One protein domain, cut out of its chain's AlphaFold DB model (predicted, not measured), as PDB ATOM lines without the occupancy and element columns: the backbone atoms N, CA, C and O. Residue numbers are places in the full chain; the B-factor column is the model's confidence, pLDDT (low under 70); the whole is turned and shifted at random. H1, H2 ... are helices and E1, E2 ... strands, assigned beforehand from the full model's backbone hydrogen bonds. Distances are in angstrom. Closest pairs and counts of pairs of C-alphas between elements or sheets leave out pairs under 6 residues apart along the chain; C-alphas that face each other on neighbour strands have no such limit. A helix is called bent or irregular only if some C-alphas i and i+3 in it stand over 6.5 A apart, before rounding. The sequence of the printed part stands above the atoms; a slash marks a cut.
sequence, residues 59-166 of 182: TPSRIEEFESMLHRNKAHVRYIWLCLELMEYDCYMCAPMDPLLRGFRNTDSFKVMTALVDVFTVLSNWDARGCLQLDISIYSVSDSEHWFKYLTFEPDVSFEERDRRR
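Overview. This is residues 59 to 166 of the 182 residues of the protein "F-box domain-containing protein" of Trichoderma parareesei (UniProt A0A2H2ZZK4). A ribbon of two parallel strands, E1 and E2, makes the middle of a loose, drawn-out model, with H2 and H1 side by side over one of its sides and H2 the closer to E1. On the other side the stretch of residues 147 to 158 folds back to H4, whose residues 160 to 166 stick out; residues 94 to 101 stick out as a loop beyond one end of the ribbon. The printed part has 108 residues with four named helices and two named strands, in the order H1, E1, H2, E2, H3, H4, a mixed class of helices and strands. It is loose, with a radius of gyration of the C-alphas of 17.3 A, and elongated, spanning 53 by 29 by 18 A.

Along the chain. H1 is residues 60 to 70, 15.8 A long, with C-alpha 60 at (165.405, 222.508, 169.752); it is irregular, C-alphas 64 and 67 being 7.1 A apart. E1 is residues 79 to 86, 22.5 A long. H2 is residues 106 to 124, 26.6 A long, from C-alpha 106 at (152.910, 231.925, 174.940). E2 is residues 133 to 140, 23.4 A long. H3 is residues 141 to 146, 9.5 A long, neither bent nor irregular, but only just: C-alphas 141 and 144 are 6.3 A apart. H4 is residues 159 to 166, 10.4 A long, with C-alpha 166 at (178.567, 226.557, 144.344).

Arrangement. E1 and E2 are parallel neighbours with 15 degrees between their directions; N 80 and O 133 are 2.8 A apart, and N 137 and O 82 are 2.8 A apart, both within hydrogen-bond range. E1, H2 and E2 form a strand-helix-strand unit, two parallel neighbour strands with a helix between them along the chain, and its crossover is right-handed. The closest C-alphas of E1 and H2 are those of Leu 86 and Asp 108, 6.1 A apart. H1 and H2 touch, closest at the C-alphas of Pro 60 and Ala 115, 6.1 A apart, at a shallow tilt of 10 degrees, the same way. H3 follows E2 by a tight link, and H3 and H4 touch no helix. H4 is apart from both strands. In H2 and H4 every O i to N i+4 pair is within hydrogen-bond range; in H1 3 of 7 are, beside 5 of 8 O i to N i+3 pairs, and in H3 1 of 2.

Size, cuts and confidence. The two C-alphas farthest apart, those of Pro 96 and Arg 129, are 52.8 A apart. The printed part has no cut. The links E1 to H2 and H3 to H4 are long. The mean pLDDT of the printed part is 76.8, and it is under 70 at residues 90 to 106, 128 to 130, 147 and 156 to 166.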
ATOM      1  N   THR A  59     167.236 220.831 165.608       87.38
ATOM      2  CA  THR A  59     165.958 220.836 166.313       87.38
ATOM      3  C   THR A  59     166.218 221.416 167.698       87.38
ATOM      4  O   THR A  59     167.365 221.333 168.146       87.38
ATOM      5  N   PRO A  60     165.211 221.944 168.414       82.44
ATOM      6  CA  PRO A  60     165.405 222.508 169.752       82.44
ATOM      7  C   PRO A  60     166.225 221.607 170.687       82.44
ATOM      8  O   PRO A  60     167.201 222.052 171.276       82.44
ATOM      9  N   SER A  61     165.930 220.304 170.702       81.00
ATOM     10  CA  SER A  61     166.669 219.299 171.482       81.00
ATOM     11  C   SER A  61     168.156 219.172 171.136       81.00
ATOM     12  O   SER A  61     168.953 218.780 171.978       81.00
ATOM     13  N   ARG A  62     168.551 219.477 169.897       81.19
ATOM     14  CA  ARG A  62     169.940 219.372 169.427       81.19
ATOM     15  C   ARG A  62     170.713 220.677 169.560       81.19
ATOM     16  O   ARG A  62     171.910 220.671 169.293       81.19
ATOM     17  N   ILE A  63     170.053 221.778 169.925       79.50
ATOM     18  CA  ILE A  63     170.712 223.072 170.133       79.50
ATOM     19  C   ILE A  63     171.600 223.016 171.382       79.50
ATOM     20  O   ILE A  63     172.722 223.505 171.339       79.50
ATOM     21  N   GLU A  64     171.166 222.335 172.444       72.25
ATOM     22  CA  GLU A  64     171.976 222.155 173.659       72.25
ATOM     23  C   GLU A  64     173.295 221.417 173.370       72.25
ATOM     24  O   GLU A  64     174.361 221.773 173.870       72.25
ATOM     25  N   GLU A  65     173.252 220.421 172.484       77.00
ATOM     26  CA  GLU A  65     174.434 219.659 172.068       77.00
ATOM     27  C   GLU A  65     175.234 220.357 170.957       77.00
ATOM     28  O   GLU A  65     176.387 219.998 170.699       77.00
ATOM     29  N   PHE A  66     174.653 221.362 170.299       74.50
ATOM     30  CA  PHE A  66     175.171 221.974 169.076       74.50
ATOM     31  C   PHE A  66     176.584 222.530 169.245       74.50
ATOM     32  O   PHE A  66     177.442 222.328 168.380       74.50
ATOM     33  N   GLU A  67     176.850 223.194 170.369       73.12
ATOM     34  CA  GLU A  67     178.161 223.781 170.639       73.12
ATOM     35  C   GLU A  67     179.240 222.706 170.834       73.12
ATOM     36  O   GLU A  67     180.321 222.788 170.237       73.12
ATOM     37  N   SER A  68     178.930 221.661 171.609       76.12
ATOM     38  CA  SER A  68     179.867 220.565 171.882       76.12
ATOM     39  C   SER A  68     180.146 219.728 170.630       76.12
ATOM     40  O   SER A  68     181.302 219.407 170.340       76.12
ATOM     41  N   MET A  69     179.112 219.456 169.827       71.44
ATOM     42  CA  MET A  69     179.212 218.683 168.588       71.44
ATOM     43  C   MET A  69     180.093 219.358 167.537       71.44
ATOM     44  O   MET A  69     180.748 218.678 166.742       71.44
ATOM     45  N   LEU A  70     180.109 220.691 167.501       73.75
ATOM     46  CA  LEU A  70     180.764 221.434 166.432       73.75
ATOM     47  C   LEU A  70     182.103 222.034 166.816       73.75
ATOM     48  O   LEU A  70     182.816 222.464 165.917       73.75
ATOM     49  N   HIS A  71     182.515 222.015 168.084       76.31
ATOM     50  CA  HIS A  71     183.751 222.668 168.525       76.31
ATOM     51  C   HIS A  71     184.961 222.409 167.602       76.31
ATOM     52  O   HIS A  71     185.673 223.344 167.241       76.31
ATOM     53  N   ARG A  72     185.182 221.158 167.183       78.88
ATOM     54  CA  ARG A  72     186.295 220.779 166.287       78.88
ATOM     55  C   ARG A  72     185.967 220.852 164.790       78.88
ATOM     56  O   ARG A  72     186.874 220.983 163.978       78.88
ATOM     57  N   ASN A  73     184.682 220.803 164.436       81.94
ATOM     58  CA  ASN A  73     184.203 220.668 163.057       81.94
ATOM     59  C   ASN A  73     183.525 221.940 162.519       81.94
ATOM     60  O   ASN A  73     183.074 221.951 161.376       81.94
ATOM     61  N   LYS A  74     183.508 223.027 163.304       82.00
ATOM     62  CA  LYS A  74     183.005 224.371 162.958       82.00
ATOM     63  C   LYS A  74     183.468 224.823 161.571       82.00
ATOM     64  O   LYS A  74     182.664 225.281 160.772       82.00
ATOM     65  N   ALA A  75     184.748 224.614 161.254       84.00
ATOM     66  CA  ALA A  75     185.343 225.011 159.975       84.00
ATOM     67  C   ALA A  75     184.752 224.284 158.750       84.00
ATOM     68  O   ALA A  75     184.914 224.740 157.616       84.00
ATOM     69  N   HIS A  76     184.083 223.150 158.956       85.25
ATOM     70  CA  HIS A  76     183.449 222.384 157.890       85.25
ATOM     71  C   HIS A  76     181.991 222.778 157.664       85.25
ATOM     72  O   HIS A  76     181.472 222.524 156.577       85.25
ATOM     73  N   VAL A  77     181.346 223.422 158.641       87.31
ATOM     74  CA  VAL A  77     179.928 223.771 158.562       87.31
ATOM     75  C   VAL A  77     179.719 224.905 157.568       87.31
ATOM     76  O   VAL A  77     180.295 225.984 157.683       87.31
ATOM     77  N   ARG A  78     178.869 224.654 156.573       86.19
ATOM     78  CA  ARG A  78     178.519 225.628 155.525       86.19
ATOM     79  C   ARG A  78     177.034 225.944 155.501       86.19
ATOM     80  O   ARG A  78     176.634 226.988 154.990       86.19
ATOM     81  N   TYR A  79     176.226 225.030 156.020       87.56
ATOM     82  CA  TYR A  79     174.785 225.115 155.969       87.56
ATOM     83  C   TYR A  79     174.167 224.608 157.269       87.56
ATOM     84  O   TYR A  79     174.447 223.490 157.710       87.56
ATOM     85  N   ILE A  80     173.302 225.427 157.850       89.44
ATOM     86  CA  ILE A  80     172.496 225.099 159.016       89.44
ATOM     87  C   ILE A  80     171.032 225.209 158.611       89.44
ATOM     88  O   ILE A  80     170.615 226.185 157.996       89.44
ATOM     89  N   TRP A  81     170.260 224.196 158.976       91.94
ATOM     90  CA  TRP A  81     168.816 224.199 158.837       91.94
ATOM     91  C   TRP A  81     168.183 224.061 160.215       91.94
ATOM     92  O   TRP A  81     168.284 222.999 160.830       91.94
ATOM     93  N   LEU A  82     167.577 225.141 160.702       92.19
ATOM     94  CA  LEU A  82     166.845 225.166 161.961       92.19
ATOM     95  C   LEU A  82     165.386 224.776 161.709       92.19
ATOM     96  O   LEU A  82     164.679 225.469 160.985       92.19
ATOM     97  N   CYS A  83     164.943 223.679 162.314       91.94
ATOM     98  CA  CYS A  83     163.575 223.178 162.247       91.94
ATOM     99  C   CYS A  83     162.909 223.364 163.613       91.94
ATOM    100  O   CYS A  83     163.293 222.699 164.580       91.94
ATOM    101  N   LEU A  84     161.918 224.249 163.690       91.00
ATOM    102  CA  LEU A  84     161.131 224.500 164.891       91.00
ATOM    103  C   LEU A  84     159.730 223.929 164.705       91.00
ATOM    104  O   LEU A  84     158.928 224.467 163.944       91.00
ATOM    105  N   GLU A  85     159.462 222.840 165.418       89.12
ATOM    106  CA  GLU A  85     158.141 222.226 165.485       89.12
ATOM    107  C   GLU A  85     157.334 222.870 166.619       89.12
ATOM    108  O   GLU A  85     157.742 222.870 167.787       89.12
ATOM    109  N   LEU A  86     156.212 223.473 166.247       87.31
ATOM    110  CA  LEU A  86     155.240 224.087 167.135       87.31
ATOM    111  C   LEU A  86     154.220 223.049 167.596       87.31
ATOM    112  O   LEU A  86     154.061 221.992 166.988       87.31
ATOM    113  N   MET A  87     153.504 223.375 168.669       82.75
ATOM    114  CA  MET A  87     152.386 222.546 169.106       82.75
ATOM    115  C   MET A  87     151.307 222.465 168.019       82.75
ATOM    116  O   MET A  87     151.132 223.379 167.207       82.75
ATOM    117  N   GLU A  88     150.568 221.361 168.030       79.25
ATOM    118  CA  GLU A  88     149.353 221.207 167.235       79.25
ATOM    119  C   GLU A  88     148.328 222.288 167.588       79.25
ATOM    120  O   GLU A  88     148.235 222.751 168.734       79.25
ATOM    121  N   TYR A  89     147.563 222.709 166.584       72.19
ATOM    122  CA  TYR A  89     146.466 223.637 166.809       72.19
ATOM    123  C   TYR A  89     145.328 222.917 167.523       72.19
ATOM    124  O   TYR A  89     144.914 221.831 167.122       72.19
ATOM    125  N   ASP A  90     144.722 223.572 168.510       63.34
ATOM    126  CA  ASP A  90     143.379 223.183 168.923       63.34
ATOM    127  C   ASP A  90     142.434 223.557 167.766       63.34
ATOM    128  O   ASP A  90     142.324 224.728 167.396       63.34
ATOM    129  N   CYS A  91     141.796 222.578 167.121       63.38
ATOM    130  CA  CYS A  91     140.977 222.838 165.936       63.38
ATOM    131  C   CYS A  91     139.745 223.703 166.277       63.38
ATOM    132  O   CYS A  91     138.704 223.213 166.721       63.38
ATOM    133  N   TYR A  92     139.833 225.005 165.998       57.00
ATOM    134  CA  TYR A  92     138.764 225.985 166.242       57.00
ATOM    135  C   TYR A  92     137.545 225.841 165.315       57.00
ATOM    136  O   TYR A  92     136.508 226.458 165.550       57.00
ATOM    137  N   MET A  93     137.652 225.020 164.263       54.34
ATOM    138  CA  MET A  93     136.506 224.604 163.444       54.34
ATOM    139  C   MET A  93     135.687 223.485 164.125       54.34
ATOM    140  O   MET A  93     134.543 223.262 163.740       54.34
ATOM    141  N   CYS A  94     136.241 222.819 165.152       54.06
ATOM    142  CA  CYS A  94     135.587 221.772 165.948       54.06
ATOM    143  C   CYS A  94     135.140 222.251 167.347       54.06
ATOM    144  O   CYS A  94     134.304 221.596 167.967       54.06
ATOM    145  N   ALA A  95     135.647 223.389 167.839       52.47
ATOM    146  CA  ALA A  95     135.180 224.038 169.067       52.47
ATOM    147  C   ALA A  95     135.343 225.572 168.981       52.47
ATOM    148  O   ALA A  95     136.455 226.051 168.747       52.47
ATOM    149  N   PRO A  96     134.273 226.368 169.178       51.94
ATOM    150  CA  PRO A  96     134.362 227.821 169.107       51.94
ATOM    151  C   PRO A  96     135.106 228.361 170.336       51.94
ATOM    152  O   PRO A  96     134.646 228.199 171.463       51.94
ATOM    153  N   MET A  97     136.250 229.013 170.121       55.31
ATOM    154  CA  MET A  97     137.035 229.672 171.174       55.31
ATOM    155  C   MET A  97     137.103 231.186 170.976       55.31
ATOM    156  O   MET A  97     137.063 231.700 169.854       55.31
ATOM    157  N   ASP A  98     137.213 231.876 172.111       56.88
ATOM    158  CA  ASP A  98     137.289 233.328 172.252       56.88
ATOM    159  C   ASP A  98     138.443 233.928 171.410       56.88
ATOM    160  O   ASP A  98     139.574 233.437 171.481       56.88
ATOM    161  N   PRO A  99     138.205 235.002 170.631       54.84
ATOM    162  CA  PRO A  99     139.237 235.765 169.929       54.84
ATOM    163  C   PRO A  99     140.455 236.174 170.774       54.84
ATOM    164  O   PRO A  99     141.537 236.330 170.213       54.84
ATOM    165  N   LEU A 100     140.317 236.318 172.095       52.97
ATOM    166  CA  LEU A 100     141.419 236.626 173.017       52.97
ATOM    167  C   LEU A 100     142.378 235.445 173.250       52.97
ATOM    168  O   LEU A 100     143.517 235.651 173.665       52.97
ATOM    169  N   LEU A 101     141.950 234.218 172.938       53.34
ATOM    170  CA  LEU A 101     142.765 232.998 172.990       53.34
ATOM    171  C   LEU A 101     143.412 232.669 171.631       53.34
ATOM    172  O   LEU A 101     144.146 231.692 171.531       53.34
ATOM    173  N   ARG A 102     143.196 233.502 170.595       54.84
ATOM    174  CA  ARG A 102     143.819 233.378 169.256       54.84
ATOM    175  C   ARG A 102     145.301 233.759 169.210       54.84
ATOM    176  O   ARG A 102     145.901 233.718 168.139       54.84
ATOM    177  N   GLY A 103     145.884 234.190 170.328       55.03
ATOM    178  CA  GLY A 103     147.315 234.462 170.393       55.03
ATOM    179  C   GLY A 103     148.115 233.190 170.129       55.03
ATOM    180  O   GLY A 103     147.701 232.103 170.532       55.03
ATOM    181  N   PHE A 104     149.279 233.326 169.486       54.75
ATOM    182  CA  PHE A 104     150.329 232.309 169.570       54.75
ATOM    183  C   PHE A 104     150.402 231.854 171.031       54.75
ATOM    184  O   PHE A 104     150.523 232.707 171.919       54.75
ATOM    185  N   ARG A 105     150.266 230.550 171.311       63.25
ATOM    186  CA  ARG A 105     150.390 230.071 172.691       63.25
ATOM    187  C   ARG A 105     151.716 230.613 173.224       63.25
ATOM    188  O   ARG A 105     152.747 230.420 172.582       63.25
ATOM    189  N   ASN A 106     151.704 231.295 174.374       65.88
ATOM    190  CA  ASN A 106     152.910 231.925 174.940       65.88
ATOM    191  C   ASN A 106     154.104 230.953 175.002       65.88
ATOM    192  O   ASN A 106     155.254 231.363 174.879       65.88
ATOM    193  N   THR A 107     153.825 229.654 175.144       74.06
ATOM    194  CA  THR A 107     154.810 228.568 175.105       74.06
ATOM    195  C   THR A 107     155.529 228.432 173.763       74.06
ATOM    196  O   THR A 107     156.729 228.184 173.753       74.06
ATOM    197  N   ASP A 108     154.838 228.602 172.638       81.31
ATOM    198  CA  ASP A 108     155.427 228.489 171.300       81.31
ATOM    199  C   ASP A 108     156.251 229.728 170.958       81.31
ATOM    200  O   ASP A 108     157.369 229.605 170.460       81.31
ATOM    201  N   SER A 109     155.767 230.919 171.325       81.81
ATOM    202  CA  SER A 109     156.568 232.143 171.229       81.81
ATOM    203  C   SER A 109     157.851 232.042 172.051       81.81
ATOM    204  O   SER A 109     158.914 232.425 171.566       81.81
ATOM    205  N   PHE A 110     157.770 231.487 173.265       85.81
ATOM    206  CA  PHE A 110     158.944 231.251 174.100       85.81
ATOM    207  C   PHE A 110     159.916 230.267 173.437       85.81
ATOM    208  O   PHE A 110     161.082 230.604 173.274       85.81
ATOM    209  N   LYS A 111     159.442 229.105 172.964       87.00
ATOM    210  CA  LYS A 111     160.281 228.112 172.266       87.00
ATOM    211  C   LYS A 111     161.000 228.699 171.052       87.00
ATOM    212  O   LYS A 111     162.196 228.473 170.888       87.00
ATOM    213  N   VAL A 112     160.282 229.445 170.208       90.31
ATOM    214  CA  VAL A 112     160.864 230.076 169.015       90.31
ATOM    215  C   VAL A 112     161.915 231.102 169.416       90.31
ATOM    216  O   VAL A 112     163.020 231.080 168.880       90.31
ATOM    217  N   MET A 113     161.601 231.969 170.382       91.56
ATOM    218  CA  MET A 113     162.536 232.988 170.851       91.56
ATOM    219  C   MET A 113     163.800 232.363 171.443       91.56
ATOM    220  O   MET A 113     164.898 232.740 171.044       91.56
ATOM    221  N   THR A 114     163.656 231.383 172.337       90.69
ATOM    222  CA  THR A 114     164.782 230.667 172.949       90.69
ATOM    223  C   THR A 114     165.660 230.020 171.885       90.69
ATOM    224  O   THR A 114     166.852 230.295 171.840       90.69
ATOM    225  N   ALA A 115     165.078 229.262 170.952       91.00
ATOM    226  CA  ALA A 115     165.856 228.596 169.912       91.00
ATOM    227  C   ALA A 115     166.616 229.581 169.007       91.00
ATOM    228  O   ALA A 115     167.755 229.316 168.626       91.00
ATOM    229  N   LEU A 116     166.008 230.723 168.665       92.69
ATOM    230  CA  LEU A 116     166.686 231.765 167.894       92.69
ATOM    231  C   LEU A 116     167.833 232.389 168.693       92.69
ATOM    232  O   LEU A 116     168.943 232.488 168.170       92.69
ATOM    233  N   VAL A 117     167.589 232.776 169.948       92.12
ATOM    234  CA  VAL A 117     168.618 233.346 170.833       92.12
ATOM    235  C   VAL A 117     169.793 232.384 170.976       92.12
ATOM    236  O   VAL A 117     170.936 232.798 170.787       92.12
ATOM    237  N   ASP A 118     169.532 231.106 171.229       89.88
ATOM    238  CA  ASP A 118     170.573 230.099 171.419       89.88
ATOM    239  C   ASP A 118     171.398 229.898 170.141       89.88
ATOM    240  O   ASP A 118     172.630 229.943 170.177       89.88
ATOM    241  N   VAL A 119     170.741 229.751 168.983       90.81
ATOM    242  CA  VAL A 119     171.439 229.594 167.697       90.81
ATOM    243  C   VAL A 119     172.301 230.815 167.394       90.81
ATOM    244  O   VAL A 119     173.472 230.657 167.050       90.81
ATOM    245  N   PHE A 120     171.772 232.031 167.542       90.62
ATOM    246  CA  PHE A 120     172.551 233.242 167.280       90.62
ATOM    247  C   PHE A 120     173.682 233.449 168.290       90.62
ATOM    248  O   PHE A 120     174.746 233.913 167.891       90.62
ATOM    249  N   THR A 121     173.502 233.040 169.547       89.88
ATOM    250  CA  THR A 121     174.562 233.063 170.570       89.88
ATOM    251  C   THR A 121     175.700 232.110 170.213       89.88
ATOM    252  O   THR A 121     176.875 232.459 170.319       89.88
ATOM    253  N   VAL A 122     175.388 230.905 169.725       86.75
ATOM    254  CA  VAL A 122     176.430 229.981 169.264       86.75
ATOM    255  C   VAL A 122     177.124 230.532 168.020       86.75
ATOM    256  O   VAL A 122     178.353 230.504 167.944       86.75
ATOM    257  N   LEU A 123     176.362 231.053 167.056       87.38
ATOM    258  CA  LEU A 123     176.909 231.588 165.809       87.38
ATOM    259  C   LEU A 123     177.735 232.861 166.004       87.38
ATOM    260  O   LEU A 123     178.690 233.065 165.257       87.38
ATOM    261  N   SER A 124     177.439 233.689 167.010       87.88
ATOM    262  CA  SER A 124     178.249 234.876 167.310       87.88
ATOM    263  C   SER A 124     179.669 234.530 167.760       87.88
ATOM    264  O   SER A 124     180.570 235.349 167.611       87.88
ATOM    265  N   ASN A 125     179.886 233.311 168.262       85.56
ATOM    266  CA  ASN A 125     181.198 232.822 168.685       85.56
ATOM    267  C   ASN A 125     182.005 232.188 167.536       85.56
ATOM    268  O   ASN A 125     183.068 231.612 167.777       85.56
ATOM    269  N   TRP A 126     181.493 232.195 166.301       84.56
ATOM    270  CA  TRP A 126     182.170 231.579 165.161       84.56
ATOM    271  C   TRP A 126     183.013 232.602 164.404       84.56
ATOM    272  O   TRP A 126     182.532 233.666 164.023       84.56
ATOM    273  N   ASP A 127     184.261 232.239 164.097       77.12
ATOM    274  CA  ASP A 127     185.079 233.022 163.172       77.12
ATOM    275  C   ASP A 127     184.440 233.000 161.779       77.12
ATOM    276  O   ASP A 127     184.226 231.928 161.202       77.12
ATOM    277  N   ALA A 128     184.201 234.176 161.198       64.50
ATOM    278  CA  ALA A 128     183.659 234.327 159.851       64.50
ATOM    279  C   ALA A 128     184.675 233.880 158.777       64.50
ATOM    280  O   ALA A 128     185.297 234.691 158.096       64.50
ATOM    281  N   ARG A 129     184.866 232.565 158.613       65.88
ATOM    282  CA  ARG A 129     185.781 231.958 157.625       65.88
ATOM    283  C   ARG A 129     185.074 231.505 156.346       65.88
ATOM    284  O   ARG A 129     185.469 230.527 155.715       65.88
ATOM    285  N   GLY A 130     184.019 232.213 155.951       69.81
ATOM    286  CA  GLY A 130     183.298 231.961 154.708       69.81
ATOM    287  C   GLY A 130     181.816 232.311 154.779       69.81
ATOM    288  O   GLY A 130     181.343 232.935 155.723       69.81
ATOM    289  N   CYS A 131     181.080 231.892 153.751       77.62
ATOM    290  CA  CYS A 131     179.630 232.037 153.685       77.62
ATOM    291  C   CYS A 131     178.968 230.853 154.403       77.62
ATOM    292  O   CYS A 131     178.893 229.755 153.843       77.62
ATOM    293  N   LEU A 132     178.505 231.095 155.629       85.94
ATOM    294  CA  LEU A 132     177.558 230.238 156.332       85.94
ATOM    295  C   LEU A 132     176.142 230.626 155.908       85.94
ATOM    296  O   LEU A 132     175.805 231.807 155.873       85.94
ATOM    297  N   GLN A 133     175.317 229.632 155.604       87.06
ATOM    298  CA  GLN A 133     173.901 229.842 155.350       87.06
ATOM    299  C   GLN A 133     173.051 229.215 156.453       87.06
ATOM    300  O   GLN A 133     173.300 228.078 156.853       87.06
ATOM    301  N   LEU A 134     172.038 229.957 156.894       89.69
ATOM    302  CA  LEU A 134     171.035 229.539 157.861       89.69
ATOM    303  C   LEU A 134     169.659 229.611 157.195       89.69
ATOM    304  O   LEU A 134     169.205 230.705 156.871       89.69
ATOM    305  N   ASP A 135     169.012 228.462 157.020       91.50
ATOM    306  CA  ASP A 135     167.599 228.392 156.637       91.50
ATOM    307  C   ASP A 135     166.782 228.011 157.886       91.50
ATOM    308  O   ASP A 135     167.211 227.180 158.695       91.50
ATOM    309  N   ILE A 136     165.617 228.634 158.062       92.06
ATOM    310  CA  ILE A 136     164.754 228.462 159.238       92.06
ATOM    311  C   ILE A 136     163.376 228.009 158.760       92.06
ATOM    312  O   ILE A 136     162.731 228.713 157.987       92.06
ATOM    313  N   SER A 137     162.924 226.862 159.256       91.19
ATOM    314  CA  SER A 137     161.567 226.351 159.067       91.19
ATOM    315  C   SER A 137     160.849 226.356 160.411       91.19
ATOM    316  O   SER A 137     161.342 225.763 161.371       91.19
ATOM    317  N   ILE A 138     159.687 227.000 160.474       89.88
ATOM    318  CA  ILE A 138     158.807 227.008 161.646       89.88
ATOM    319  C   ILE A 138     157.470 226.437 161.191       89.88
ATOM    320  O   ILE A 138     156.894 226.966 160.243       89.88
ATOM    321  N   TYR A 139     157.014 225.361 161.823       87.94
ATOM    322  CA  TYR A 139     155.807 224.653 161.398       87.94
ATOM    323  C   TYR A 139     155.130 223.934 162.559       87.94
ATOM    324  O   TYR A 139     155.785 223.566 163.528       87.94
ATOM    325  N   SER A 140     153.829 223.701 162.446       85.69
ATOM    326  CA  SER A 140     153.059 222.776 163.280       85.69
ATOM    327  C   SER A 140     152.733 221.516 162.477       85.69
ATOM    328  O   SER A 140     152.534 221.584 161.265       85.69
ATOM    329  N   VAL A 141     152.622 220.352 163.128       80.94
ATOM    330  CA  VAL A 141     152.142 219.122 162.458       80.94
ATOM    331  C   VAL A 141     150.748 219.350 161.852       80.94
ATOM    332  O   VAL A 141     150.490 218.969 160.704       80.94
ATOM    333  N   SER A 142     149.903 220.093 162.574       80.38
ATOM    334  CA  SER A 142     148.552 220.474 162.161       80.38
ATOM    335  C   SER A 142     148.496 221.428 160.969       80.38
ATOM    336  O   SER A 142     147.411 221.615 160.416       80.38
ATOM    337  N   ASP A 143     149.617 222.035 160.552       83.25
ATOM    338  CA  ASP A 143     149.644 222.818 159.316       83.25
ATOM    339  C   ASP A 143     149.182 221.912 158.177       83.25
ATOM    340  O   ASP A 143     148.079 222.070 157.669       83.25
ATOM    341  N   SER A 144     149.918 220.843 157.881       79.88
ATOM    342  CA  SER A 144     149.593 219.927 156.777       79.88
ATOM    343  C   SER A 144     148.174 219.322 156.821       79.88
ATOM    344  O   SER A 144     147.641 218.927 155.782       79.88
ATOM    345  N   GLU A 145     147.527 219.296 157.987       78.44
ATOM    346  CA  GLU A 145     146.148 218.831 158.175       78.44
ATOM    347  C   GLU A 145     145.105 219.889 157.779       78.44
ATOM    348  O   GLU A 145     144.066 219.572 157.180       78.44
ATOM    349  N   HIS A 146     145.387 221.160 158.068       74.44
ATOM    350  CA  HIS A 146     144.429 222.256 157.966       74.44
ATOM    351  C   HIS A 146     144.777 223.279 156.875       74.44
ATOM    352  O   HIS A 146     143.897 223.687 156.116       74.44
ATOM    353  N   TRP A 147     146.045 223.670 156.764       68.31
ATOM    354  CA  TRP A 147     146.554 224.726 155.889       68.31
ATOM    355  C   TRP A 147     147.901 224.284 155.303       68.31
ATOM    356  O   TRP A 147     148.775 223.853 156.023       68.31
ATOM    357  N   PHE A 148     148.131 224.408 153.995       76.25
ATOM    358  CA  PHE A 148     149.406 223.987 153.371       76.25
ATOM    359  C   PHE A 148     149.602 222.470 153.166       76.25
ATOM    360  O   PHE A 148     150.723 221.976 153.193       76.25
ATOM    361  N   LYS A 149     148.534 221.737 152.825       75.12
ATOM    362  CA  LYS A 149     148.560 220.283 152.519       75.12
ATOM    363  C   LYS A 149     149.613 219.827 151.496       75.12
ATOM    364  O   LYS A 149     149.917 218.643 151.416       75.12
ATOM    365  N   TYR A 150     150.117 220.749 150.679       77.44
ATOM    366  CA  TYR A 150     151.085 220.479 149.614       77.44
ATOM    367  C   TYR A 150     152.465 221.088 149.883       77.44
ATOM    368  O   TYR A 150     153.344 220.958 149.036       77.44
ATOM    369  N   LEU A 151     152.657 221.787 151.008       73.06
ATOM    370  CA  LEU A 151     153.961 222.339 151.354       73.06
ATOM    371  C   LEU A 151     154.764 221.313 152.148       73.06
ATOM    372  O   LEU A 151     154.293 220.730 153.120       73.06
ATOM    373  N   THR A 152     156.010 221.135 151.736       71.31
ATOM    374  CA  THR A 152     157.039 220.492 152.544       71.31
ATOM    375  C   THR A 152     157.764 221.585 153.316       71.31
ATOM    376  O   THR A 152     158.273 222.514 152.699       71.31
ATOM    377  N   PHE A 153     157.882 221.473 154.638       75.00
ATOM    378  CA  PHE A 153     158.650 222.427 155.458       75.00
ATOM    379  C   PHE A 153     160.174 222.252 155.332       75.00
ATOM    380  O   PHE A 153     160.940 222.686 156.197       75.00
ATOM    381  N   GLU A 154     160.611 221.602 154.254       77.94
ATOM    382  CA  GLU A 154     162.001 221.481 153.840       77.94
ATOM    383  C   GLU A 154     162.492 222.769 153.156       77.94
ATOM    384  O   GLU A 154     161.683 223.585 152.721       77.94
ATOM    385  N   PRO A 155     163.813 222.980 153.042       71.38
ATOM    386  CA  PRO A 155     164.351 224.119 152.310       71.38
ATOM    387  C   PRO A 155     164.011 224.024 150.815       71.38
ATOM    388  O   PRO A 155     164.214 222.971 150.211       71.38
ATOM    389  N   ASP A 156     163.611 225.143 150.204       66.62
ATOM    390  CA  ASP A 156     163.224 225.223 148.781       66.62
ATOM    391  C   ASP A 156     164.299 224.718 147.809       66.62
ATOM    392  O   ASP A 156     164.007 224.267 146.703       66.62
ATOM    393  N   VAL A 157     165.571 224.823 148.201       67.56
ATOM    394  CA  VAL A 157     166.704 224.377 147.392       67.56
ATOM    395  C   VAL A 157     167.361 223.193 148.075       67.56
ATOM    396  O   VAL A 157     167.930 223.321 149.164       67.56
ATOM    397  N   SER A 158     167.348 222.047 147.395       67.94
ATOM    398  CA  SER A 158     168.052 220.864 147.875       67.94
ATOM    399  C   SER A 158     169.552 221.145 148.029       67.94
ATOM    400  O   SER A 158     170.164 221.919 147.284       67.94
ATOM    401  N   PHE A 159     170.176 220.484 149.003       63.47
ATOM    402  CA  PHE A 159     171.611 220.634 149.232       63.47
ATOM    403  C   PHE A 159     172.436 220.257 147.996       63.47
ATOM    404  O   PHE A 159     173.405 220.945 147.691       63.47
ATOM    405  N   GLU A 160     172.047 219.206 147.271       66.88
ATOM    406  CA  GLU A 160     172.755 218.789 146.059       66.88
ATOM    407  C   GLU A 160     172.722 219.864 144.982       66.88
ATOM    408  O   GLU A 160     173.746 220.162 144.370       66.88
ATOM    409  N   GLU A 161     171.562 220.480 144.771       66.06
ATOM    410  CA  GLU A 161     171.427 221.551 143.795       66.06
ATOM    411  C   GLU A 161     172.258 222.774 144.203       66.06
ATOM    412  O   GLU A 161     172.941 223.374 143.371       66.06
ATOM    413  N   ARG A 162     172.293 223.098 145.500       66.38
ATOM    414  CA  ARG A 162     173.094 224.207 146.030       66.38
ATOM    415  C   ARG A 162     174.600 223.931 145.974       66.38
ATOM    416  O   ARG A 162     175.358 224.824 145.595       66.38
ATOM    417  N   ASP A 163     175.054 222.728 146.323       67.19
ATOM    418  CA  ASP A 163     176.469 222.351 146.228       67.19
ATOM    419  C   ASP A 163     176.923 222.326 144.766       67.19
ATOM    420  O   ASP A 163     177.976 222.876 144.444       67.19
ATOM    421  N   ARG A 164     176.088 221.811 143.852       66.25
ATOM    422  CA  ARG A 164     176.323 221.908 142.404       66.25
ATOM    423  C   ARG A 164     176.451 223.362 141.956       66.25
ATOM    424  O   ARG A 164     177.450 223.686 141.318       66.25
ATOM    425  N   ARG A 165     175.518 224.249 142.333       67.69
ATOM    426  CA  ARG A 165     175.606 225.690 142.020       67.69
ATOM    427  C   ARG A 165     176.918 226.293 142.524       67.69
ATOM    428  O   ARG A 165     177.640 226.897 141.740       67.69
ATOM    429  N   ARG A 166     177.306 226.038 143.778       66.50
ATOM    430  CA  ARG A 166     178.567 226.557 144.344       66.50
ATOM    431  C   ARG A 166     179.819 225.974 143.685       66.50
ATOM    432  O   ARG A 166     180.828 226.672 143.586       66.50
TER     433      ARG A 166